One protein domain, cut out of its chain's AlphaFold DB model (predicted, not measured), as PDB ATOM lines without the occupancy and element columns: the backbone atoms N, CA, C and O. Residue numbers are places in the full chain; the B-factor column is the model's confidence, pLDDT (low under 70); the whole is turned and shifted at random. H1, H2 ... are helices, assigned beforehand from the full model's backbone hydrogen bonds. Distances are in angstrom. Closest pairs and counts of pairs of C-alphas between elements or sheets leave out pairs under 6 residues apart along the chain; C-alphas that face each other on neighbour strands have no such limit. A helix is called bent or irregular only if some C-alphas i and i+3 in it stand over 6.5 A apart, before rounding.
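This is residues 496 to 615 of the 655 residues of the protein "AarF/ABC1/UbiB kinase family protein" of Marinobacter sp. NP-4(2019) (UniProt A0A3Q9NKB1). A sharply kinked long helix, H5, lies beside a helical hairpin of H1 and H2, with H4 crossing the other side of H2. H7 crosses the final part of H5 and runs on past it as a long arm; residues 602 to 615, of which 602 to 610 belong to H7, stick out from the body. The 120 printed residues hold seven named helices, H1 to H7 in chain order, and no named strand: all helix. The whole is compact, with a radius of gyration of the C-alphas of 15.1 A and spans of 49 by 34 by 24 A.

H5, residues 556 to 580, spans 26.8 A and is irregular: C-alphas 562 and 565 are 9.2 A apart, with a kink of 102 degrees near residue 563. H1, residues 497 to 509, begins at C-alpha (2.095, -15.270, 42.773) and spans 17.9 A. H2 is residues 512 to 521, H3 526 to 530 and H6 582 to 585. H4, residues 533 to 546, spans 20.1 A. H7, residues 591 to 610, spans 28.5 A and ends at (9.360, 2.492, 23.822).

H5, with residues 568 to 575 alone, touches H1, closest at C-alphas 571 and 508, 5.6 A. H5 touches H7 at C-alphas 580 and 594, 6.2 A. The hairpin H1 and H2 has a shallow tilt of 25 degrees, closest at C-alphas 506 and 515, 5.2 A. H2 touches H4 at a steep tilt of 57 degrees, closest at C-alphas 516 and 537, 5.5 A. H3 only just touches H2, only at the corner, with 3 pairs of C-alphas within 8 A. H6 only just touches H4, with 3 such pairs. Every O i to N i+4 pair is within hydrogen-bond range in H1, H2, H3, H4 and H7; in H5 17 of 21 are, and H6 is too short for one.

The farthest C-alphas, of Leu 531 and Gly 613, are 49.9 A apart. The printed part has no cut and no long link. Nine residues are under pLDDT 70: 554 to 555, 580 to 581, 583 to 586 and 591.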
ATOM      1  N   LYS A 496      -0.151 -18.681  41.592       83.81
ATOM      2  CA  LYS A 496       1.256 -18.648  41.136       83.81
ATOM      3  C   LYS A 496       2.079 -17.516  41.751       83.81
ATOM      4  O   LYS A 496       3.303 -17.599  41.800       83.81
ATOM      5  N   TRP A 497       1.423 -16.459  42.236       83.50
ATOM      6  CA  TRP A 497       2.095 -15.270  42.773       83.50
ATOM      7  C   TRP A 497       3.045 -15.560  43.936       83.50
ATOM      8  O   TRP A 497       4.106 -14.945  43.995       83.50
ATOM      9  N   SER A 498       2.690 -16.479  44.840       84.19
ATOM     10  CA  SER A 498       3.566 -16.882  45.947       84.19
ATOM     11  C   SER A 498       4.868 -17.473  45.419       84.19
ATOM     12  O   SER A 498       5.931 -16.960  45.743       84.19
ATOM     13  N   PHE A 499       4.779 -18.453  44.517       84.44
ATOM     14  CA  PHE A 499       5.939 -19.107  43.911       84.44
ATOM     15  C   PHE A 499       6.832 -18.126  43.158       84.44
ATOM     16  O   PHE A 499       8.042 -18.125  43.338       84.44
ATOM     17  N   VAL A 500       6.240 -17.240  42.356       83.56
ATOM     18  CA  VAL A 500       6.990 -16.245  41.573       83.56
ATOM     19  C   VAL A 500       7.676 -15.231  42.484       83.56
ATOM     20  O   VAL A 500       8.846 -14.912  42.283       83.56
ATOM     21  N   ARG A 501       6.967 -14.735  43.503       85.75
ATOM     22  CA  ARG A 501       7.526 -13.820  44.502       85.75
ATOM     23  C   ARG A 501       8.689 -14.479  45.236       85.75
ATOM     24  O   ARG A 501       9.756 -13.879  45.324       85.75
ATOM     25  N   ASP A 502       8.478 -15.686  45.749       86.50
ATOM     26  CA  ASP A 502       9.457 -16.392  46.573       86.50
ATOM     27  C   ASP A 502      10.674 -16.794  45.734       86.50
ATOM     28  O   ASP A 502      11.803 -16.596  46.172       86.50
ATOM     29  N   TYR A 503      10.473 -17.200  44.478       88.38
ATOM     30  CA  TYR A 503      11.543 -17.392  43.502       88.38
ATOM     31  C   TYR A 503      12.376 -16.119  43.285       88.38
ATOM     32  O   TYR A 503      13.599 -16.150  43.436       88.38
ATOM     33  N   ILE A 504      11.736 -14.987  42.958       84.88
ATOM     34  CA  ILE A 504      12.444 -13.722  42.701       84.88
ATOM     35  C   ILE A 504      13.225 -13.297  43.945       84.88
ATOM     36  O   ILE A 504      14.400 -12.951  43.837       84.88
ATOM     37  N   ILE A 505      12.602 -13.349  45.125       85.81
ATOM     38  CA  ILE A 505      13.258 -13.008  46.390       85.81
ATOM     39  C   ILE A 505      14.466 -13.920  46.627       85.81
ATOM     40  O   ILE A 505      15.542 -13.408  46.932       85.81
ATOM     41  N   SER A 506      14.333 -15.233  46.432       87.50
ATOM     42  CA  SER A 506      15.435 -16.181  46.621       87.50
ATOM     43  C   SER A 506      16.601 -15.923  45.662       87.50
ATOM     44  O   SER A 506      17.751 -15.969  46.091       87.50
ATOM     45  N   VAL A 507      16.348 -15.560  44.396       86.25
ATOM     46  CA  VAL A 507      17.431 -15.169  43.470       86.25
ATOM     47  C   VAL A 507      18.070 -13.841  43.878       86.25
ATOM     48  O   VAL A 507      19.294 -13.719  43.876       86.25
ATOM     49  N   LEU A 508      17.267 -12.840  44.254       83.94
ATOM     50  CA  LEU A 508      17.777 -11.530  44.670       83.94
ATOM     51  C   LEU A 508      18.637 -11.625  45.933       83.94
ATOM     52  O   LEU A 508      19.679 -10.973  46.001       83.94
ATOM     53  N   LEU A 509      18.228 -12.448  46.898       86.69
ATOM     54  CA  LEU A 509      18.990 -12.745  48.111       86.69
ATOM     55  C   LEU A 509      20.143 -13.724  47.866       86.69
ATOM     56  O   LEU A 509      21.031 -13.826  48.710       86.69
ATOM     57  N   ALA A 510      20.148 -14.397  46.713       84.75
ATOM     58  CA  ALA A 510      21.031 -15.514  46.400       84.75
ATOM     59  C   ALA A 510      21.003 -16.600  47.495       84.75
ATOM     60  O   ALA A 510      22.029 -17.151  47.888       84.75
ATOM     61  N   ASP A 511      19.791 -16.882  47.981       89.12
ATOM     62  CA  ASP A 511      19.468 -17.956  48.919       89.12
ATOM     63  C   ASP A 511      19.269 -19.250  48.117       89.12
ATOM     64  O   ASP A 511      18.185 -19.522  47.600       89.12
ATOM     65  N   THR A 512      20.354 -20.007  47.935       88.94
ATOM     66  CA  THR A 512      20.385 -21.213  47.091       88.94
ATOM     67  C   THR A 512      19.519 -22.344  47.633       88.94
ATOM     68  O   THR A 512      18.957 -23.093  46.839       88.94
ATOM     69  N   GLU A 513      19.367 -22.441  48.955       89.88
ATOM     70  CA  GLU A 513      18.517 -23.429  49.627       89.88
ATOM     71  C   GLU A 513      17.049 -23.198  49.262       89.88
ATOM     72  O   GLU A 513      16.414 -24.055  48.643       89.88
ATOM     73  N   ARG A 514      16.527 -21.995  49.551       89.38
ATOM     74  CA  ARG A 514      15.136 -21.658  49.215       89.38
ATOM     75  C   ARG A 514      14.902 -21.644  47.714       89.38
ATOM     76  O   ARG A 514      13.835 -22.046  47.259       89.38
ATOM     77  N   LEU A 515      15.876 -21.181  46.933       89.19
ATOM     78  CA  LEU A 515      15.792 -21.204  45.476       89.19
ATOM     79  C   LEU A 515      15.682 -22.636  44.943       89.19
ATOM     80  O   LEU A 515      14.862 -22.887  44.062       89.19
ATOM     81  N   GLY A 516      16.471 -23.567  45.486       89.31
ATOM     82  CA  GLY A 516      16.415 -24.984  45.146       89.31
ATOM     83  C   GLY A 516      15.045 -25.583  45.438       89.31
ATOM     84  O   GLY A 516      14.449 -26.192  44.551       89.31
ATOM     85  N   ASP A 517      14.502 -25.337  46.630       90.50
ATOM     86  CA  ASP A 517      13.173 -25.828  47.014       90.50
ATOM     87  C   ASP A 517      12.064 -25.282  46.106       90.50
ATOM     88  O   ASP A 517      11.227 -26.048  45.626       90.50
ATOM     89  N   MET A 518      12.101 -23.984  45.787       88.50
ATOM     90  CA  MET A 518      11.136 -23.373  44.867       88.50
ATOM     91  C   MET A 518      11.238 -23.957  43.458       88.50
ATOM     92  O   MET A 518      10.221 -24.278  42.851       88.50
ATOM     93  N   LEU A 519      12.450 -24.153  42.934       87.81
ATOM     94  CA  LEU A 519      12.641 -24.756  41.613       87.81
ATOM     95  C   LEU A 519      12.180 -26.217  41.559       87.81
ATOM     96  O   LEU A 519      11.640 -26.644  40.540       87.81
ATOM     97  N   ILE A 520      12.362 -26.973  42.643       89.25
ATOM     98  CA  ILE A 520      11.852 -28.340  42.774       89.25
ATOM     99  C   ILE A 520      10.321 -28.336  42.781       89.25
ATOM    100  O   ILE A 520       9.710 -29.143  42.084       89.25
ATOM    101  N   GLU A 521       9.692 -27.426  43.519       88.44
ATOM    102  CA  GLU A 521       8.232 -27.333  43.608       88.44
ATOM    103  C   GLU A 521       7.584 -26.836  42.306       88.44
ATOM    104  O   GLU A 521       6.509 -27.293  41.930       88.44
ATOM    105  N   MET A 522       8.273 -25.973  41.558       86.12
ATOM    106  CA  MET A 522       7.858 -25.514  40.226       86.12
ATOM    107  C   MET A 522       8.133 -26.544  39.111       86.12
ATOM    108  O   MET A 522       7.754 -26.319  37.954       86.12
ATOM    109  N   SER A 523       8.809 -27.655  39.425       86.88
ATOM    110  CA  SER A 523       9.186 -28.682  38.450       86.88
ATOM    111  C   SER A 523       8.058 -29.659  38.131       86.88
ATOM    112  O   SER A 523       7.199 -29.919  38.964       86.88
ATOM    113  N   THR A 524       8.101 -30.269  36.945       82.62
ATOM    114  CA  THR A 524       7.125 -31.286  36.515       82.62
ATOM    115  C   THR A 524       7.197 -32.582  37.327       82.62
ATOM    116  O   THR A 524       6.229 -33.336  37.370       82.62
ATOM    117  N   HIS A 525       8.338 -32.853  37.970       85.25
ATOM    118  CA  HIS A 525       8.596 -34.076  38.734       85.25
ATOM    119  C   HIS A 525       9.235 -33.748  40.097       85.25
ATOM    120  O   HIS A 525      10.411 -34.070  40.322       85.25
ATOM    121  N   PRO A 526       8.486 -33.116  41.020       87.12
ATOM    122  CA  PRO A 526       9.028 -32.621  42.283       87.12
ATOM    123  C   PRO A 526       9.629 -33.743  43.131       87.12
ATOM    124  O   PRO A 526      10.737 -33.592  43.638       87.12
ATOM    125  N   ASP A 527       8.979 -34.906  43.218       86.75
ATOM    126  CA  ASP A 527       9.456 -36.027  44.041       86.75
ATOM    127  C   ASP A 527      10.814 -36.566  43.575       86.75
ATOM    128  O   ASP A 527      11.701 -36.837  44.385       86.75
ATOM    129  N   LYS A 528      11.020 -36.654  42.254       86.56
ATOM    130  CA  LYS A 528      12.298 -37.075  41.665       86.56
ATOM    131  C   LYS A 528      13.397 -36.050  41.936       86.56
ATOM    132  O   LYS A 528      14.529 -36.428  42.228       86.56
ATOM    133  N   ASN A 529      13.067 -34.762  41.844       86.94
ATOM    134  CA  ASN A 529      14.029 -33.685  42.055       86.94
ATOM    135  C   ASN A 529      14.376 -33.502  43.544       86.94
ATOM    136  O   ASN A 529      15.525 -33.195  43.854       86.94
ATOM    137  N   ARG A 530      13.456 -33.815  44.470       89.31
ATOM    138  CA  ARG A 530      13.733 -33.862  45.921       89.31
ATOM    139  C   ARG A 530      14.842 -34.850  46.279       89.31
ATOM    140  O   ARG A 530      15.645 -34.555  47.156       89.31
ATOM    141  N   LEU A 531      14.944 -35.982  45.579       88.06
ATOM    142  CA  LEU A 531      16.010 -36.973  45.807       88.06
ATOM    143  C   LEU A 531      17.410 -36.457  45.443       88.06
ATOM    144  O   LEU A 531      18.404 -37.009  45.904       88.06
ATOM    145  N   ARG A 532      17.497 -35.420  44.604       88.69
ATOM    146  CA  ARG A 532      18.750 -34.805  44.139       88.69
ATOM    147  C   ARG A 532      18.875 -33.353  44.604       88.69
ATOM    148  O   ARG A 532      19.580 -32.565  43.979       88.69
ATOM    149  N   ARG A 533      18.180 -32.995  45.688       90.12
ATOM    150  CA  ARG A 533      18.115 -31.626  46.214       90.12
ATOM    151  C   ARG A 533      19.501 -31.024  46.446       90.12
ATOM    152  O   ARG A 533      19.767 -29.931  45.961       90.12
ATOM    153  N   ASP A 534      20.388 -31.754  47.116       89.00
ATOM    154  CA  ASP A 534      21.722 -31.245  47.460       89.00
ATOM    155  C   ASP A 534      22.574 -30.975  46.207       89.00
ATOM    156  O   ASP A 534      23.218 -29.935  46.099       89.00
ATOM    157  N   GLU A 535      22.486 -31.853  45.200       86.31
ATOM    158  CA  GLU A 535      23.148 -31.672  43.898       86.31
ATOM    159  C   GLU A 535      22.609 -30.436  43.152       86.31
ATOM    160  O   GLU A 535      23.363 -29.703  42.509       86.31
ATOM    161  N   ILE A 536      21.295 -30.193  43.225       86.81
ATOM    162  CA  ILE A 536      20.652 -29.015  42.625       86.81
ATOM    163  C   ILE A 536      21.160 -27.733  43.293       86.81
ATOM    164  O   ILE A 536      21.494 -26.776  42.595       86.81
ATOM    165  N   ILE A 537      21.238 -27.715  44.624       89.00
ATOM    166  CA  ILE A 537      21.689 -26.554  45.402       89.00
ATOM    167  C   ILE A 537      23.162 -26.248  45.128       89.00
ATOM    168  O   ILE A 537      23.509 -25.085  44.914       89.00
ATOM    169  N   GLU A 538      24.013 -27.273  45.057       86.94
ATOM    170  CA  GLU A 538      25.428 -27.120  44.702       86.94
ATOM    171  C   GLU A 538      25.580 -26.470  43.313       86.94
ATOM    172  O   GLU A 538      26.258 -25.452  43.157       86.94
ATOM    173  N   ARG A 539      24.852 -26.973  42.307       84.69
ATOM    174  CA  ARG A 539      24.864 -26.402  40.947       84.69
ATOM    175  C   ARG A 539      24.286 -24.991  40.872       84.69
ATOM    176  O   ARG A 539      24.749 -24.177  40.068       84.69
ATOM    177  N   LEU A 540      23.258 -24.693  41.665       86.06
ATOM    178  CA  LEU A 540      22.703 -23.343  41.780       86.06
ATOM    179  C   LEU A 540      23.730 -22.372  42.355       86.06
ATOM    180  O   LEU A 540      23.891 -21.282  41.809       86.06
ATOM    181  N   SER A 541      24.457 -22.783  43.395       86.50
ATOM    182  CA  SER A 541      25.544 -21.995  43.978       86.50
ATOM    183  C   SER A 541      26.610 -21.667  42.931       86.50
ATOM    184  O   SER A 541      26.938 -20.496  42.732       86.50
ATOM    185  N   ASP A 542      27.061 -22.664  42.167       84.38
ATOM    186  CA  ASP A 542      28.014 -22.460  41.069       84.38
ATOM    187  C   ASP A 542      27.482 -21.507  39.988       84.38
ATOM    188  O   ASP A 542      28.213 -20.666  39.457       84.38
ATOM    189  N   THR A 543      26.195 -21.621  39.653       84.12
ATOM    190  CA  THR A 543      25.543 -20.806  38.618       84.12
ATOM    191  C   THR A 543      25.431 -19.341  39.037       84.12
ATOM    192  O   THR A 543      25.720 -18.448  38.236       84.12
ATOM    193  N   LEU A 544      25.044 -19.082  40.288       84.88
ATOM    194  CA  LEU A 544      24.979 -17.727  40.840       84.88
ATOM    195  C   LEU A 544      26.380 -17.121  40.994       84.88
ATOM    196  O   LEU A 544      26.584 -15.967  40.613       84.88
ATOM    197  N   ALA A 545      27.365 -17.910  41.437       84.38
ATOM    198  CA  ALA A 545      28.754 -17.468  41.554       84.38
ATOM    199  C   ALA A 545      29.351 -17.054  40.196       84.38
ATOM    200  O   ALA A 545      29.955 -15.988  40.083       84.38
ATOM    201  N   ARG A 546      29.117 -17.836  39.131       83.44
ATOM    202  CA  ARG A 546      29.550 -17.490  37.758       83.44
ATOM    203  C   ARG A 546      28.922 -16.201  37.229       83.44
ATOM    204  O   ARG A 546      29.493 -15.564  36.349       83.44
ATOM    205  N   ARG A 547      27.752 -15.825  37.747       80.69
ATOM    206  CA  ARG A 547      27.024 -14.601  37.384       80.69
ATOM    207  C   ARG A 547      27.357 -13.411  38.290       80.69
ATOM    208  O   ARG A 547      26.725 -12.364  38.155       80.69
ATOM    209  N   ASP A 548      28.349 -13.554  39.173       80.50
ATOM    210  CA  ASP A 548      28.758 -12.542  40.157       80.50
ATOM    211  C   ASP A 548      27.596 -12.108  41.074       80.50
ATOM    212  O   ASP A 548      27.435 -10.937  41.425       80.50
ATOM    213  N   VAL A 549      26.737 -13.073  41.424       82.25
ATOM    214  CA  VAL A 549      25.594 -12.898  42.321       82.25
ATOM    215  C   VAL A 549      25.920 -13.583  43.646       82.25
ATOM    216  O   VAL A 549      25.828 -14.800  43.775       82.25
ATOM    217  N   SER A 550      26.330 -12.785  44.633       80.19
ATOM    218  CA  SER A 550      26.735 -13.284  45.954       80.19
ATOM    219  C   SER A 550      25.556 -13.346  46.943       80.19
ATOM    220  O   SER A 550      24.672 -12.482  46.876       80.19
ATOM    221  N   PRO A 551      25.536 -14.294  47.898       81.38
ATOM    222  CA  PRO A 551      24.561 -14.332  48.992       81.38
ATOM    223  C   PRO A 551      24.487 -13.015  49.773       81.38
ATOM    224  O   PRO A 551      25.509 -12.461  50.185       81.38
ATOM    225  N   LEU A 552      23.272 -12.513  49.994       77.62
ATOM    226  CA  LEU A 552      23.016 -11.377  50.877       77.62
ATOM    227  C   LEU A 552      22.874 -11.896  52.316       77.62
ATOM    228  O   LEU A 552      21.774 -12.174  52.783       77.62
ATOM    229  N   THR A 553      24.011 -12.068  52.996       72.56
ATOM    230  CA  THR A 553      24.097 -12.487  54.408       72.56
ATOM    231  C   THR A 553      24.037 -11.275  55.357       72.56
ATOM    232  O   THR A 553      23.442 -10.254  55.014       72.56
ATOM    233  N   GLU A 554      24.623 -11.350  56.559       64.44
ATOM    234  CA  GLU A 554      24.497 -10.331  57.622       64.44
ATOM    235  C   GLU A 554      24.879  -8.896  57.196       64.44
ATOM    236  O   GLU A 554      24.348  -7.929  57.736       64.44
ATOM    237  N   ASP A 555      25.723  -8.744  56.172       69.19
ATOM    238  CA  ASP A 555      26.159  -7.455  55.615       69.19
ATOM    239  C   ASP A 555      25.367  -7.035  54.348       69.19
ATOM    240  O   ASP A 555      25.857  -6.251  53.531       69.19
ATOM    241  N   ALA A 556      24.129  -7.517  54.168       71.00
ATOM    242  CA  ALA A 556      23.302  -7.304  52.968       71.00
ATOM    243  C   ALA A 556      23.241  -5.842  52.484       71.00
ATOM    244  O   ALA A 556      23.376  -5.574  51.289       71.00
ATOM    245  N   LEU A 557      23.094  -4.881  53.403       71.19
ATOM    246  CA  LEU A 557      23.067  -3.450  53.075       71.19
ATOM    247  C   LEU A 557      24.407  -2.948  52.520       71.19
ATOM    248  O   LEU A 557      24.421  -2.161  51.577       71.19
ATOM    249  N   ARG A 558      25.537  -3.414  53.067       71.62
ATOM    250  CA  ARG A 558      26.870  -3.062  52.555       71.62
ATOM    251  C   ARG A 558      27.142  -3.721  51.212       71.62
ATOM    252  O   ARG A 558      27.744  -3.080  50.358       71.62
ATOM    253  N   THR A 559      26.713  -4.965  51.024       73.50
ATOM    254  CA  THR A 559      26.862  -5.686  49.754       73.50
ATOM    255  C   THR A 559      26.064  -4.999  48.651       73.50
ATOM    256  O   THR A 559      26.643  -4.648  47.628       73.50
ATOM    257  N   LEU A 560      24.790  -4.670  48.897       75.12
ATOM    258  CA  LEU A 560      23.959  -3.900  47.964       75.12
ATOM    259  C   LEU A 560      24.525  -2.500  47.691       75.12
ATOM    260  O   LEU A 560      24.483  -2.025  46.558       75.12
ATOM    261  N   TRP A 561      25.088  -1.839  48.707       73.31
ATOM    262  CA  TRP A 561      25.710  -0.525  48.538       73.31
ATOM    263  C   TRP A 561      26.991  -0.579  47.689       73.31
ATOM    264  O   TRP A 561      27.184   0.284  46.837       73.31
ATOM    265  N   ARG A 562      27.836  -1.608  47.864       77.88
ATOM    266  CA  ARG A 562      29.035  -1.837  47.030       77.88
ATOM    267  C   ARG A 562      28.679  -2.220  45.596       77.88
ATOM    268  O   ARG A 562      29.322  -1.762  44.660       77.88
ATOM    269  N   GLU A 563      27.665  -3.062  45.436       76.62
ATOM    270  CA  GLU A 563      27.152  -3.506  44.139       76.62
ATOM    271  C   GLU A 563      26.463  -2.381  43.352       76.62
ATOM    272  O   GLU A 563      26.451  -2.386  42.114       76.62
ATOM    273  N   GLY A 564      25.885  -1.413  44.066       79.69
ATOM    274  CA  GLY A 564      25.170  -0.284  43.492       79.69
ATOM    275  C   GLY A 564      24.042  -0.712  42.547       79.69
ATOM    276  O   GLY A 564      23.477  -1.805  42.626       79.69
ATOM    277  N   THR A 565      23.709   0.159  41.594       74.50
ATOM    278  CA  THR A 565      22.666  -0.121  40.591       74.50
ATOM    279  C   THR A 565      23.064  -1.223  39.609       74.50
ATOM    280  O   THR A 565      22.195  -1.877  39.037       74.50
ATOM    281  N   ALA A 566      24.369  -1.427  39.400       77.31
ATOM    282  CA  ALA A 566      24.886  -2.436  38.484       77.31
ATOM    283  C   ALA A 566      24.661  -3.855  39.023       77.31
ATOM    284  O   ALA A 566      24.171  -4.709  38.287       77.31
ATOM    285  N   GLY A 567      24.932  -4.112  40.307       80.38
ATOM    286  CA  GLY A 567      24.679  -5.431  40.891       80.38
ATOM    287  C   GLY A 567      23.194  -5.757  41.031       80.38
ATOM    288  O   GLY A 567      22.801  -6.873  40.701       80.38
ATOM    289  N   LEU A 568      22.339  -4.779  41.357       77.75
ATOM    290  CA  LEU A 568      20.883  -4.988  41.332       77.75
ATOM    291  C   LEU A 568      20.389  -5.386  39.930       77.75
ATOM    292  O   LEU A 568      19.562  -6.289  39.794       77.75
ATOM    293  N   HIS A 569      20.922  -4.751  38.882       78.31
ATOM    294  CA  HIS A 569      20.606  -5.114  37.503       78.31
ATOM    295  C   HIS A 569      21.049  -6.548  37.172       78.31
ATOM    296  O   HIS A 569      20.256  -7.307  36.619       78.31
ATOM    297  N   ARG A 570      22.259  -6.955  37.588       82.81
ATOM    298  CA  ARG A 570      22.756  -8.335  37.413       82.81
ATOM    299  C   ARG A 570      21.888  -9.369  38.127       82.81
ATOM    300  O   ARG A 570      21.584 -10.413  37.549       82.81
ATOM    301  N   ARG A 571      21.446  -9.076  39.352       85.00
ATOM    302  CA  ARG A 571      20.547  -9.950  40.123       85.00
ATOM    303  C   ARG A 571      19.188 -10.105  39.435       85.00
ATOM    304  O   ARG A 571      18.725 -11.229  39.265       85.00
ATOM    305  N   MET A 572      18.590  -9.011  38.957       79.75
ATOM    306  CA  MET A 572      17.324  -9.056  38.206       79.75
ATOM    307  C   MET A 572      17.455  -9.805  36.877       79.75
ATOM    308  O   MET A 572      16.607 -10.634  36.555       79.75
ATOM    309  N   GLN A 573      18.529  -9.567  36.123       78.62
ATOM    310  CA  GLN A 573      18.798 -10.304  34.888       78.62
ATOM    311  C   GLN A 573      18.977 -11.803  35.164       78.62
ATOM    312  O   GLN A 573      18.477 -12.638  34.414       78.62
ATOM    313  N   THR A 574      19.631 -12.150  36.274       83.50
ATOM    314  CA  THR A 574      19.786 -13.541  36.708       83.50
ATOM    315  C   THR A 574      18.455 -14.180  37.085       83.50
ATOM    316  O   THR A 574      18.212 -15.304  36.665       83.50
ATOM    317  N   ALA A 575      17.565 -13.470  37.781       82.25
ATOM    318  CA  ALA A 575      16.228 -13.978  38.100       82.25
ATOM    319  C   ALA A 575      15.396 -14.261  36.839       82.25
ATOM    320  O   ALA A 575      14.745 -15.295  36.745       82.25
ATOM    321  N   LEU A 576      15.451 -13.383  35.836       75.12
ATOM    322  CA  LEU A 576      14.720 -13.593  34.582       75.12
ATOM    323  C   LEU A 576      15.293 -14.766  33.768       75.12
ATOM    324  O   LEU A 576      14.544 -15.577  33.226       75.12
ATOM    325  N   GLN A 577      16.620 -14.884  33.707       74.25
ATOM    326  CA  GLN A 577      17.289 -15.903  32.896       74.25
ATOM    327  C   GLN A 577      17.353 -17.278  33.567       74.25
ATOM    328  O   GLN A 577      17.377 -18.290  32.877       74.25
ATOM    329  N   LEU A 578      17.408 -17.368  34.895       79.44
ATOM    330  CA  LEU A 578      17.564 -18.663  35.560       79.44
ATOM    331  C   LEU A 578      16.321 -19.549  35.358       79.44
ATOM    332  O   LEU A 578      16.472 -20.746  35.134       79.44
ATOM    333  N   LEU A 579      15.118 -18.963  35.328       73.06
ATOM    334  CA  LEU A 579      13.861 -19.669  35.038       73.06
ATOM    335  C   LEU A 579      13.844 -20.340  33.660       73.06
ATOM    336  O   LEU A 579      13.288 -21.423  33.521       73.06
ATOM    337  N   SER A 580      14.450 -19.722  32.643       65.88
ATOM    338  CA  SER A 580      14.512 -20.294  31.293       65.88
ATOM    339  C   SER A 580      15.647 -21.309  31.107       65.88
ATOM    340  O   SER A 580      15.680 -21.998  30.091       65.88
ATOM    341  N   ASN A 581      16.556 -21.445  32.083       68.75
ATOM    342  CA  ASN A 581      17.779 -22.251  31.970       68.75
ATOM    343  C   ASN A 581      17.893 -23.385  32.996       68.75
ATOM    344  O   ASN A 581      18.980 -23.915  33.242       68.75
ATOM    345  N   THR A 582      16.778 -23.816  33.579       72.12
ATOM    346  CA  THR A 582      16.772 -24.873  34.601       72.12
ATOM    347  C   THR A 582      17.129 -26.262  34.078       72.12
ATOM    348  O   THR A 582      17.482 -27.137  34.869       72.12
ATOM    349  N   TYR A 583      17.163 -26.467  32.756       64.38
ATOM    350  CA  TYR A 583      17.652 -27.711  32.148       64.38
ATOM    351  C   TYR A 583      19.120 -28.006  32.508       64.38
ATOM    352  O   TYR A 583      19.495 -29.171  32.618       64.38
ATOM    353  N   GLN A 584      19.950 -26.980  32.763       65.81
ATOM    354  CA  GLN A 584      21.337 -27.169  33.224       65.81
ATOM    355  C   GLN A 584      21.390 -27.804  34.620       65.81
ATOM    356  O   GLN A 584      22.315 -28.545  34.959       65.81
ATOM    357  N   LEU A 585      20.348 -27.566  35.415       68.69
ATOM    358  CA  LEU A 585      20.143 -28.179  36.723       68.69
ATOM    359  C   LEU A 585      19.492 -29.568  36.603       68.69
ATOM    360  O   LEU A 585      19.374 -30.275  37.596       68.69
ATOM    361  N   GLY A 586      19.100 -29.987  35.393       67.88
ATOM    362  CA  GLY A 586      18.319 -31.200  35.158       67.88
ATOM    363  C   GLY A 586      16.860 -31.074  35.604       67.88
ATOM    364  O   GLY A 586      16.213 -32.098  35.813       67.88
ATOM    365  N   ILE A 587      16.360 -29.844  35.768       76.81
ATOM    366  CA  ILE A 587      15.003 -29.552  36.231       76.81
ATOM    367  C   ILE A 587      14.161 -29.069  35.052       76.81
ATOM    368  O   ILE A 587      14.439 -28.026  34.454       76.81
ATOM    369  N   VAL A 588      13.094 -29.810  34.770       75.06
ATOM    370  CA  VAL A 588      12.053 -29.416  33.819       75.06
ATOM    371  C   VAL A 588      10.957 -28.697  34.599       75.06
ATOM    372  O   VAL A 588      10.349 -29.283  35.495       75.06
ATOM    373  N   ILE A 589      10.737 -27.421  34.295       77.94
ATOM    374  CA  ILE A 589       9.709 -26.588  34.929       77.94
ATOM    375  C   ILE A 589       8.391 -26.728  34.170       77.94
ATOM    376  O   ILE A 589       8.394 -26.882  32.950       77.94
ATOM    377  N   HIS A 590       7.262 -26.646  34.880       78.50
ATOM    378  CA  HIS A 590       5.950 -26.568  34.237       78.50
ATOM    379  C   HIS A 590       5.895 -25.438  33.194       78.50
ATOM    380  O   HIS A 590       6.313 -24.307  33.464       78.50
ATOM    381  N   SER A 591       5.315 -25.731  32.024       68.56
ATOM    382  CA  SER A 591       5.172 -24.793  30.899       68.56
ATOM    383  C   SER A 591       4.708 -23.406  31.342       68.56
ATOM    384  O   SER A 591       5.271 -22.395  30.932       68.56
ATOM    385  N   ASP A 592       3.736 -23.348  32.248       72.81
ATOM    386  CA  ASP A 592       3.125 -22.129  32.771       72.81
ATOM    387  C   ASP A 592       4.130 -21.112  33.327       72.81
ATOM    388  O   ASP A 592       3.999 -19.912  33.081       72.81
ATOM    389  N   TYR A 593       5.148 -21.568  34.062       77.25
ATOM    390  CA  TYR A 593       6.168 -20.685  34.634       77.25
ATOM    391  C   TYR A 593       7.214 -20.265  33.592       77.25
ATOM    392  O   TYR A 593       7.752 -19.159  33.663       77.25
ATOM    393  N   LEU A 594       7.465 -21.109  32.586       73.00
ATOM    394  CA  LEU A 594       8.316 -20.764  31.446       73.00
ATOM    395  C   LEU A 594       7.651 -19.706  30.555       73.00
ATOM    396  O   LEU A 594       8.310 -18.755  30.134       73.00
ATOM    397  N   HIS A 595       6.347 -19.837  30.293       74.50
ATOM    398  CA  HIS A 595       5.551 -18.817  29.604       74.50
ATOM    399  C   HIS A 595       5.523 -17.510  30.400       74.50
ATOM    400  O   HIS A 595       5.710 -16.444  29.821       74.50
ATOM    401  N   LEU A 596       5.382 -17.585  31.726       80.19
ATOM    402  CA  LEU A 596       5.417 -16.405  32.584       80.19
ATOM    403  C   LEU A 596       6.751 -15.654  32.508       80.19
ATOM    404  O   LEU A 596       6.757 -14.434  32.355       80.19
ATOM    405  N   SER A 597       7.880 -16.361  32.615       76.62
ATOM    406  CA  SER A 597       9.198 -15.721  32.527       76.62
ATOM    407  C   SER A 597       9.376 -15.020  31.176       76.62
ATOM    408  O   SER A 597       9.724 -13.840  31.130       76.62
ATOM    409  N   ARG A 598       9.037 -15.708  30.074       74.62
ATOM    410  CA  ARG A 598       9.081 -15.129  28.721       74.62
ATOM    411  C   ARG A 598       8.193 -13.897  28.590       74.62
ATOM    412  O   ARG A 598       8.668 -12.868  28.121       74.62
ATOM    413  N   SER A 599       6.955 -13.984  29.068       83.00
ATOM    414  CA  SER A 599       6.005 -12.875  29.114       83.00
ATOM    415  C   SER A 599       6.605 -11.656  29.825       83.00
ATOM    416  O   SER A 599       6.636 -10.563  29.259       83.00
ATOM    417  N   LEU A 600       7.159 -11.830  31.031       83.12
ATOM    418  CA  LEU A 600       7.761 -10.740  31.810       83.12
ATOM    419  C   LEU A 600       8.959 -10.104  31.095       83.12
ATOM    420  O   LEU A 600       9.072  -8.875  31.067       83.12
ATOM    421  N   VAL A 601       9.833 -10.919  30.496       79.69
ATOM    422  CA  VAL A 601      10.985 -10.440  29.717       79.69
ATOM    423  C   VAL A 601      10.525  -9.658  28.486       79.69
ATOM    424  O   VAL A 601      11.024  -8.557  28.251       79.69
ATOM    425  N   ALA A 602       9.553 -10.180  27.734       83.19
ATOM    426  CA  ALA A 602       8.998  -9.528  26.551       83.19
ATOM    427  C   ALA A 602       8.353  -8.179  26.902       83.19
ATOM    428  O   ALA A 602       8.670  -7.169  26.273       83.19
ATOM    429  N   MET A 603       7.543  -8.132  27.967       88.38
ATOM    430  CA  MET A 603       6.907  -6.906  28.465       88.38
ATOM    431  C   MET A 603       7.935  -5.858  28.904       88.38
ATOM    432  O   MET A 603       7.833  -4.688  28.528       88.38
ATOM    433  N   ALA A 604       8.952  -6.264  29.671       86.06
ATOM    434  CA  ALA A 604      10.021  -5.365  30.101       86.06
ATOM    435  C   ALA A 604      10.835  -4.844  28.905       86.06
ATOM    436  O   ALA A 604      11.128  -3.649  28.827       86.06
ATOM    437  N   GLY A 605      11.159  -5.722  27.952       85.56
ATOM    438  CA  GLY A 605      11.855  -5.373  26.717       85.56
ATOM    439  C   GLY A 605      11.061  -4.391  25.857       85.56
ATOM    440  O   GLY A 605      11.617  -3.383  25.420       85.56
ATOM    441  N   ALA A 606       9.758  -4.623  25.673       88.56
ATOM    442  CA  ALA A 606       8.866  -3.724  24.944       88.56
ATOM    443  C   ALA A 606       8.786  -2.343  25.607       88.56
ATOM    444  O   ALA A 606       8.935  -1.325  24.931       88.56
ATOM    445  N   TYR A 607       8.653  -2.296  26.937       92.00
ATOM    446  CA  TYR A 607       8.649  -1.040  27.682       92.00
ATOM    447  C   TYR A 607       9.966  -0.268  27.532       92.00
ATOM    448  O   TYR A 607       9.956   0.930  27.262       92.00
ATOM    449  N   ILE A 608      11.112  -0.943  27.641       88.25
ATOM    450  CA  ILE A 608      12.422  -0.308  27.437       88.25
ATOM    451  C   ILE A 608      12.566   0.195  25.992       88.25
ATOM    452  O   ILE A 608      13.075   1.297  25.786       88.25
ATOM    453  N   ASN A 609      12.089  -0.572  25.007       88.88
ATOM    454  CA  ASN A 609      12.131  -0.200  23.592       88.88
ATOM    455  C   ASN A 609      11.317   1.074  23.299       88.88
ATOM    456  O   ASN A 609      11.788   1.942  22.568       88.88
ATOM    457  N   ILE A 610      10.160   1.259  23.945       92.75
ATOM    458  CA  ILE A 610       9.360   2.492  23.822       92.75
ATOM    459  C   ILE A 610      10.184   3.739  24.191       92.75
ATOM    460  O   ILE A 610      10.041   4.785  23.557       92.75
ATOM    461  N   TYR A 611      11.088   3.636  25.170       92.06
ATOM    462  CA  TYR A 611      11.942   4.738  25.632       92.06
ATOM    463  C   TYR A 611      13.296   4.826  24.911       92.06
ATOM    464  O   TYR A 611      14.190   5.545  25.368       92.06
ATOM    465  N   GLU A 612      13.477   4.137  23.783       89.06
ATOM    466  CA  GLU A 612      14.722   4.183  23.017       89.06
ATOM    467  C   GLU A 612      15.123   5.633  22.670       89.06
ATOM    468  O   GLU A 612      14.336   6.424  22.132       89.06
ATOM    469  N   GLY A 613      16.366   5.992  23.011       86.06
ATOM    470  CA  GLY A 613      16.915   7.342  22.850       86.06
ATOM    471  C   GLY A 613      16.615   8.319  23.997       86.06
ATOM    472  O   GLY A 613      17.056   9.467  23.935       86.06
ATOM    473  N   LEU A 614      15.906   7.900  25.055       90.31
ATOM    474  CA  LEU A 614      15.637   8.720  26.243       90.31
ATOM    475  C   LEU A 614      16.529   8.336  27.445       90.31
ATOM    476  O   LEU A 614      17.006   7.204  27.544       90.31
ATOM    477  N   PRO A 615      16.757   9.256  28.406       89.69
ATOM    478  CA  PRO A 615      17.535   8.956  29.609       89.69
ATOM    479  C   PRO A 615      16.866   7.882  30.479       89.69
ATOM    480  O   PRO A 615      15.676   7.979  30.781       89.69
TER     481      PRO A 615